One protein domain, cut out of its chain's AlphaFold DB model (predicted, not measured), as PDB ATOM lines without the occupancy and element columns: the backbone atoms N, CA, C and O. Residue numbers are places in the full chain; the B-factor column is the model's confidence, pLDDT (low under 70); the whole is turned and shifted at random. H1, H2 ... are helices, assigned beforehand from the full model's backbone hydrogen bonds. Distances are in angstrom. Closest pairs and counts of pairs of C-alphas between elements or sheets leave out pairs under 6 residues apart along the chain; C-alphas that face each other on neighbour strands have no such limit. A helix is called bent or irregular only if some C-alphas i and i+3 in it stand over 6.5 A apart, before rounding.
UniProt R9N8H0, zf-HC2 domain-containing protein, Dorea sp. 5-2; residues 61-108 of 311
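This is residues 61 to 108 of the 311 residues of the protein "zf-HC2 domain-containing protein" of Dorea sp. 5-2 (UniProt R9N8H0). Two helices, the shorter H1 and the longer H2, are joined end to end at a corner and make a wide, open L. Residues 78 and 79 form the corner, and the two arms point away from it without folding back on each other. The printed part has 48 residues with two named helices, H1 then H2 along the chain, and no named strand; the class is all helix. It is extended, with a radius of gyration of the C-alphas of 18.4 A, and its C-alphas span 56 by 23 by 7 A.

H1 takes residues 61 to 77 and measures 23.5 A from first to last C-alpha, beginning with C-alpha 61 at (-24.701, -60.660, 24.568). H2, residues 80 to 107, is the longest helix, 40.1 A from C-alpha 80 at (-1.687, -44.245, 16.664) to C-alpha 107 at (-15.914, -11.972, -2.320).

H1 and H2 are apart, with no C-alpha of the one within 8 A of the other. A tight link of 2 residues, Met 78 and Thr 79, joins them. The N-to-C direction of H1 has components 0.84, 0.44 and -0.32 along x, y and z, and that of H2 has -0.38, 0.85 and -0.37. Neither helix is bent. In H1 and H2 every O i to N i+4 pair is within hydrogen-bond range.

The C-alphas of Gln 61 and Asn 107 are the two farthest apart, at 56.3 A. The printed part has no cut. Residues 61 to 74, 76 to 82 and 84 to 108 stand free. The mean pLDDT of the printed part is 70.7; it is 55 for H1 and 81 for H2, and residues 61 to 80 and 104 to 108 are under 70.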
ATOM      1  N   GLN A  61     -26.085 -60.667  24.075       47.50
ATOM      2  CA  GLN A  61     -24.701 -60.660  24.568       47.50
ATOM      3  C   GLN A  61     -23.644 -61.134  23.546       47.50
ATOM      4  O   GLN A  61     -22.507 -60.659  23.576       47.50
ATOM      5  N   ASP A  62     -23.983 -62.022  22.606       47.31
ATOM      6  CA  ASP A  62     -23.088 -62.457  21.522       47.31
ATOM      7  C   ASP A  62     -23.054 -61.458  20.356       47.31
ATOM      8  O   ASP A  62     -22.015 -61.303  19.705       47.31
ATOM      9  N   GLN A  63     -24.147 -60.723  20.120       50.19
ATOM     10  CA  GLN A  63     -24.162 -59.583  19.194       50.19
ATOM     11  C   GLN A  63     -23.353 -58.405  19.750       50.19
ATOM     12  O   GLN A  63     -22.544 -57.818  19.024       50.19
ATOM     13  N   GLU A  64     -23.472 -58.127  21.051       51.84
ATOM     14  CA  GLU A  64     -22.589 -57.200  21.763       51.84
ATOM     15  C   GLU A  64     -21.134 -57.680  21.720       51.84
ATOM     16  O   GLU A  64     -20.235 -56.906  21.404       51.84
ATOM     17  N   GLY A  65     -20.879 -58.974  21.925       53.44
ATOM     18  CA  GLY A  65     -19.551 -59.575  21.805       53.44
ATOM     19  C   GLY A  65     -18.964 -59.491  20.392       53.44
ATOM     20  O   GLY A  65     -17.759 -59.275  20.240       53.44
ATOM     21  N   ALA A  66     -19.780 -59.617  19.345       56.72
ATOM     22  CA  ALA A  66     -19.367 -59.462  17.954       56.72
ATOM     23  C   ALA A  66     -19.077 -57.994  17.611       56.72
ATOM     24  O   ALA A  66     -18.022 -57.706  17.039       56.72
ATOM     25  N   ALA A  67     -19.936 -57.061  18.031       58.56
ATOM     26  CA  ALA A  67     -19.712 -55.623  17.895       58.56
ATOM     27  C   ALA A  67     -18.454 -55.182  18.659       58.56
ATOM     28  O   ALA A  67     -17.602 -54.488  18.105       58.56
ATOM     29  N   VAL A  68     -18.263 -55.674  19.886       60.44
ATOM     30  CA  VAL A  68     -17.075 -55.438  20.716       60.44
ATOM     31  C   VAL A  68     -15.832 -56.078  20.099       60.44
ATOM     32  O   VAL A  68     -14.779 -55.453  20.107       60.44
ATOM     33  N   ARG A  69     -15.910 -57.268  19.489       57.25
ATOM     34  CA  ARG A  69     -14.777 -57.881  18.765       57.25
ATOM     35  C   ARG A  69     -14.443 -57.131  17.476       57.25
ATOM     36  O   ARG A  69     -13.262 -57.019  17.148       57.25
ATOM     37  N   VAL A  70     -15.430 -56.596  16.758       61.53
ATOM     38  CA  VAL A  70     -15.224 -55.732  15.581       61.53
ATOM     39  C   VAL A  70     -14.595 -54.404  16.006       61.53
ATOM     40  O   VAL A  70     -13.577 -54.016  15.437       61.53
ATOM     41  N   LEU A  71     -15.094 -53.777  17.073       60.91
ATOM     42  CA  LEU A  71     -14.522 -52.578  17.698       60.91
ATOM     43  C   LEU A  71     -13.113 -52.822  18.243       60.91
ATOM     44  O   LEU A  71     -12.237 -51.989  18.053       60.91
ATOM     45  N   GLN A  72     -12.844 -53.967  18.869       58.44
ATOM     46  CA  GLN A  72     -11.516 -54.334  19.361       58.44
ATOM     47  C   GLN A  72     -10.551 -54.624  18.209       58.44
ATOM     48  O   GLN A  72      -9.393 -54.224  18.283       58.44
ATOM     49  N   ARG A  73     -11.001 -55.258  17.117       56.06
ATOM     50  CA  ARG A  73     -10.199 -55.447  15.894       56.06
ATOM     51  C   ARG A  73      -9.926 -54.119  15.185       56.06
ATOM     52  O   ARG A  73      -8.798 -53.915  14.746       56.06
ATOM     53  N   LEU A  74     -10.900 -53.208  15.135       57.16
ATOM     54  CA  LEU A  74     -10.741 -51.837  14.639       57.16
ATOM     55  C   LEU A  74      -9.774 -51.041  15.522       57.16
ATOM     56  O   LEU A  74      -8.814 -50.488  15.003       57.16
ATOM     57  N   LYS A  75      -9.927 -51.084  16.850       55.81
ATOM     58  CA  LYS A  75      -9.041 -50.435  17.834       55.81
ATOM     59  C   LYS A  75      -7.607 -50.971  17.774       55.81
ATOM     60  O   LYS A  75      -6.665 -50.215  17.974       55.81
ATOM     61  N   LYS A  76      -7.428 -52.259  17.456       54.62
ATOM     62  CA  LYS A  76      -6.112 -52.906  17.292       54.62
ATOM     63  C   LYS A  76      -5.481 -52.639  15.915       54.62
ATOM     64  O   LYS A  76      -4.261 -52.685  15.802       54.62
ATOM     65  N   ARG A  77      -6.290 -52.339  14.886       54.34
ATOM     66  CA  ARG A  77      -5.848 -51.867  13.554       54.34
ATOM     67  C   ARG A  77      -5.644 -50.355  13.477       54.34
ATOM     68  O   ARG A  77      -4.948 -49.894  12.577       54.34
ATOM     69  N   MET A  78      -6.233 -49.590  14.391       55.59
ATOM     70  CA  MET A  78      -6.049 -48.148  14.491       55.59
ATOM     71  C   MET A  78      -4.703 -47.880  15.161       55.59
ATOM     72  O   MET A  78      -4.597 -47.598  16.351       55.59
ATOM     73  N   THR A  79      -3.631 -48.024  14.385       60.84
ATOM     74  CA  THR A  79      -2.311 -47.540  14.783       60.84
ATOM     75  C   THR A  79      -2.426 -46.070  15.174       60.84
ATOM     76  O   THR A  79      -3.110 -45.306  14.495       60.84
ATOM     77  N   TYR A  80      -1.722 -45.648  16.227       66.12
ATOM     78  CA  TYR A  80      -1.687 -44.245  16.664       66.12
ATOM     79  C   TYR A  80      -1.416 -43.276  15.492       66.12
ATOM     80  O   TYR A  80      -1.988 -42.195  15.433       66.12
ATOM     81  N   LYS A  81      -0.627 -43.714  14.499       70.44
ATOM     82  CA  LYS A  81      -0.357 -43.002  13.239       70.44
ATOM     83  C   LYS A  81      -1.613 -42.741  12.398       70.44
ATOM     84  O   LYS A  81      -1.748 -41.660  11.844       70.44
ATOM     85  N   THR A  82      -2.528 -43.704  12.312       72.50
ATOM     86  CA  THR A  82      -3.796 -43.583  11.575       72.50
ATOM     87  C   THR A  82      -4.759 -42.639  12.294       72.50
ATOM     88  O   THR A  82      -5.429 -41.847  11.641       72.50
ATOM     89  N   GLY A  83      -4.782 -42.669  13.632       78.56
ATOM     90  CA  GLY A  83      -5.550 -41.716  14.441       78.56
ATOM     91  C   GLY A  83      -5.021 -40.284  14.330       78.56
ATOM     92  O   GLY A  83      -5.805 -39.361  14.131       78.56
ATOM     93  N   ILE A  84      -3.695 -40.099  14.374       81.81
ATOM     94  CA  ILE A  84      -3.051 -38.795  14.147       81.81
ATOM     95  C   ILE A  84      -3.340 -38.297  12.730       81.81
ATOM     96  O   ILE A  84      -3.719 -37.146  12.568       81.81
ATOM     97  N   PHE A  85      -3.211 -39.153  11.713       86.62
ATOM     98  CA  PHE A  85      -3.512 -38.780  10.331       86.62
ATOM     99  C   PHE A  85      -4.968 -38.333  10.169       86.62
ATOM    100  O   PHE A  85      -5.216 -37.277   9.599       86.62
ATOM    101  N   LEU A  86      -5.925 -39.081  10.725       87.06
ATOM    102  CA  LEU A  86      -7.339 -38.711  10.671       87.06
ATOM    103  C   LEU A  86      -7.613 -37.397  11.420       87.06
ATOM    104  O   LEU A  86      -8.331 -36.546  10.909       87.06
ATOM    105  N   GLY A  87      -6.997 -37.204  12.590       87.50
ATOM    106  CA  GLY A  87      -7.086 -35.953  13.345       87.50
ATOM    107  C   GLY A  87      -6.531 -34.760  12.566       87.50
ATOM    108  O   GLY A  87      -7.192 -33.731  12.479       87.50
ATOM    109  N   VAL A  88      -5.365 -34.913  11.931       90.19
ATOM    110  CA  VAL A  88      -4.773 -33.884  11.063       90.19
ATOM    111  C   VAL A  88      -5.684 -33.591   9.872       90.19
ATOM    112  O   VAL A  88      -5.926 -32.429   9.586       90.19
ATOM    113  N   VAL A  89      -6.245 -34.612   9.220       93.31
ATOM    114  CA  VAL A  89      -7.182 -34.429   8.098       93.31
ATOM    115  C   VAL A  89      -8.428 -33.658   8.536       93.31
ATOM    116  O   VAL A  89      -8.816 -32.716   7.854       93.31
ATOM    117  N   ILE A  90      -9.027 -33.998   9.679       92.31
ATOM    118  CA  ILE A  90     -10.200 -33.286  10.212       92.31
ATOM    119  C   ILE A  90      -9.853 -31.827  10.526       92.31
ATOM    120  O   ILE A  90     -10.601 -30.927  10.152       92.31
ATOM    121  N   ILE A  91      -8.702 -31.580  11.158       92.00
ATOM    122  CA  ILE A  91      -8.220 -30.225  11.455       92.00
ATOM    123  C   ILE A  91      -7.976 -29.440  10.157       92.00
ATOM    124  O   ILE A  91      -8.390 -28.289  10.052       92.00
ATOM    125  N   CYS A  92      -7.363 -30.051   9.141       92.12
ATOM    126  CA  CYS A  92      -7.159 -29.427   7.833       92.12
ATOM    127  C   CYS A  92      -8.482 -29.102   7.132       92.12
ATOM    128  O   CYS A  92      -8.604 -28.019   6.569       92.12
ATOM    129  N   ILE A  93      -9.473 -29.999   7.182       92.88
ATOM    130  CA  ILE A  93     -10.814 -29.742   6.634       92.88
ATOM    131  C   ILE A  93     -11.470 -28.578   7.377       92.88
ATOM    132  O   ILE A  93     -12.012 -27.685   6.738       92.88
ATOM    133  N   TYR A  94     -11.379 -28.544   8.706       90.75
ATOM    134  CA  TYR A  94     -11.919 -27.451   9.513       90.75
ATOM    135  C   TYR A  94     -11.305 -26.096   9.135       90.75
ATOM    136  O   TYR A  94     -12.033 -25.147   8.850       90.75
ATOM    137  N   PHE A  95      -9.973 -26.015   9.043       90.50
ATOM    138  CA  PHE A  95      -9.302 -24.800   8.579       90.50
ATOM    139  C   PHE A  95      -9.666 -24.448   7.135       90.50
ATOM    140  O   PHE A  95      -9.858 -23.275   6.834       90.50
ATOM    141  N   ALA A  96      -9.801 -25.435   6.246       88.44
ATOM    142  CA  ALA A  96     -10.234 -25.194   4.874       88.44
ATOM    143  C   ALA A  96     -11.650 -24.603   4.820       88.44
ATOM    144  O   ALA A  96     -11.868 -23.660   4.072       88.44
ATOM    145  N   VAL A  97     -12.587 -25.094   5.639       85.19
ATOM    146  CA  VAL A  97     -13.949 -24.540   5.726       85.19
ATOM    147  C   VAL A  97     -13.922 -23.091   6.209       85.19
ATOM    148  O   VAL A  97     -14.563 -22.256   5.583       85.19
ATOM    149  N   ILE A  98     -13.146 -22.770   7.251       83.69
ATOM    150  CA  ILE A  98     -13.001 -21.383   7.735       83.69
ATOM    151  C   ILE A  98     -12.415 -20.480   6.650       83.69
ATOM    152  O   ILE A  98     -12.919 -19.388   6.420       83.69
ATOM    153  N   LEU A  99     -11.353 -20.924   5.973       83.00
ATOM    154  CA  LEU A  99     -10.721 -20.138   4.914       83.00
ATOM    155  C   LEU A  99     -11.668 -19.923   3.732       83.00
ATOM    156  O   LEU A  99     -11.701 -18.831   3.179       83.00
ATOM    157  N   VAL A 100     -12.437 -20.944   3.345       81.19
ATOM    158  CA  VAL A 100     -13.441 -20.818   2.282       81.19
ATOM    159  C   VAL A 100     -14.553 -19.870   2.713       81.19
ATOM    160  O   VAL A 100     -14.913 -19.010   1.923       81.19
ATOM    161  N   ASP A 101     -15.063 -19.981   3.939       74.81
ATOM    162  CA  ASP A 101     -16.105 -19.086   4.447       74.81
ATOM    163  C   ASP A 101     -15.628 -17.630   4.506       74.81
ATOM    164  O   ASP A 101     -16.326 -16.751   4.017       74.81
ATOM    165  N   ASP A 102     -14.401 -17.375   4.968       74.81
ATOM    166  CA  ASP A 102     -13.795 -16.039   4.998       74.81
ATOM    167  C   ASP A 102     -13.529 -15.477   3.586       74.81
ATOM    168  O   ASP A 102     -13.810 -14.312   3.302       74.81
ATOM    169  N   ILE A 103     -13.041 -16.302   2.652       75.31
ATOM    170  CA  ILE A 103     -12.896 -15.913   1.239       75.31
ATOM    171  C   ILE A 103     -14.270 -15.614   0.629       75.31
ATOM    172  O   ILE A 103     -14.417 -14.636  -0.102       75.31
ATOM    173  N   CYS A 104     -15.278 -16.428   0.927       69.56
ATOM    174  CA  CYS A 104     -16.644 -16.236   0.466       69.56
ATOM    175  C   CYS A 104     -17.281 -14.992   1.079       69.56
ATOM    176  O   CYS A 104     -17.869 -14.225   0.336       69.56
ATOM    177  N   GLY A 105     -17.097 -14.721   2.369       65.94
ATOM    178  CA  GLY A 105     -17.554 -13.490   3.010       65.94
ATOM    179  C   GLY A 105     -16.892 -12.241   2.426       65.94
ATOM    180  O   GLY A 105     -17.534 -11.204   2.309       65.94
ATOM    181  N   ARG A 106     -15.629 -12.339   1.985       65.44
ATOM    182  CA  ARG A 106     -14.915 -11.225   1.337       65.44
ATOM    183  C   ARG A 106     -15.275 -11.006  -0.135       65.44
ATOM    184  O   ARG A 106     -15.141  -9.885  -0.613       65.44
ATOM    185  N   ASN A 107     -15.668 -12.050  -0.869       59.34
ATOM    186  CA  ASN A 107     -15.914 -11.972  -2.320       59.34
ATOM    187  C   ASN A 107     -17.398 -12.027  -2.708       59.34
ATOM    188  O   ASN A 107     -17.756 -11.616  -3.811       59.34
ATOM    189  N   ILE A 108     -18.252 -12.565  -1.841       61.41
ATOM    190  CA  ILE A 108     -19.696 -12.641  -2.037       61.41
ATOM    191  C   ILE A 108     -20.294 -11.516  -1.217       61.41
ATOM    192  O   ILE A 108     -20.433 -11.600  -0.001       61.41
TER     193      ILE A 108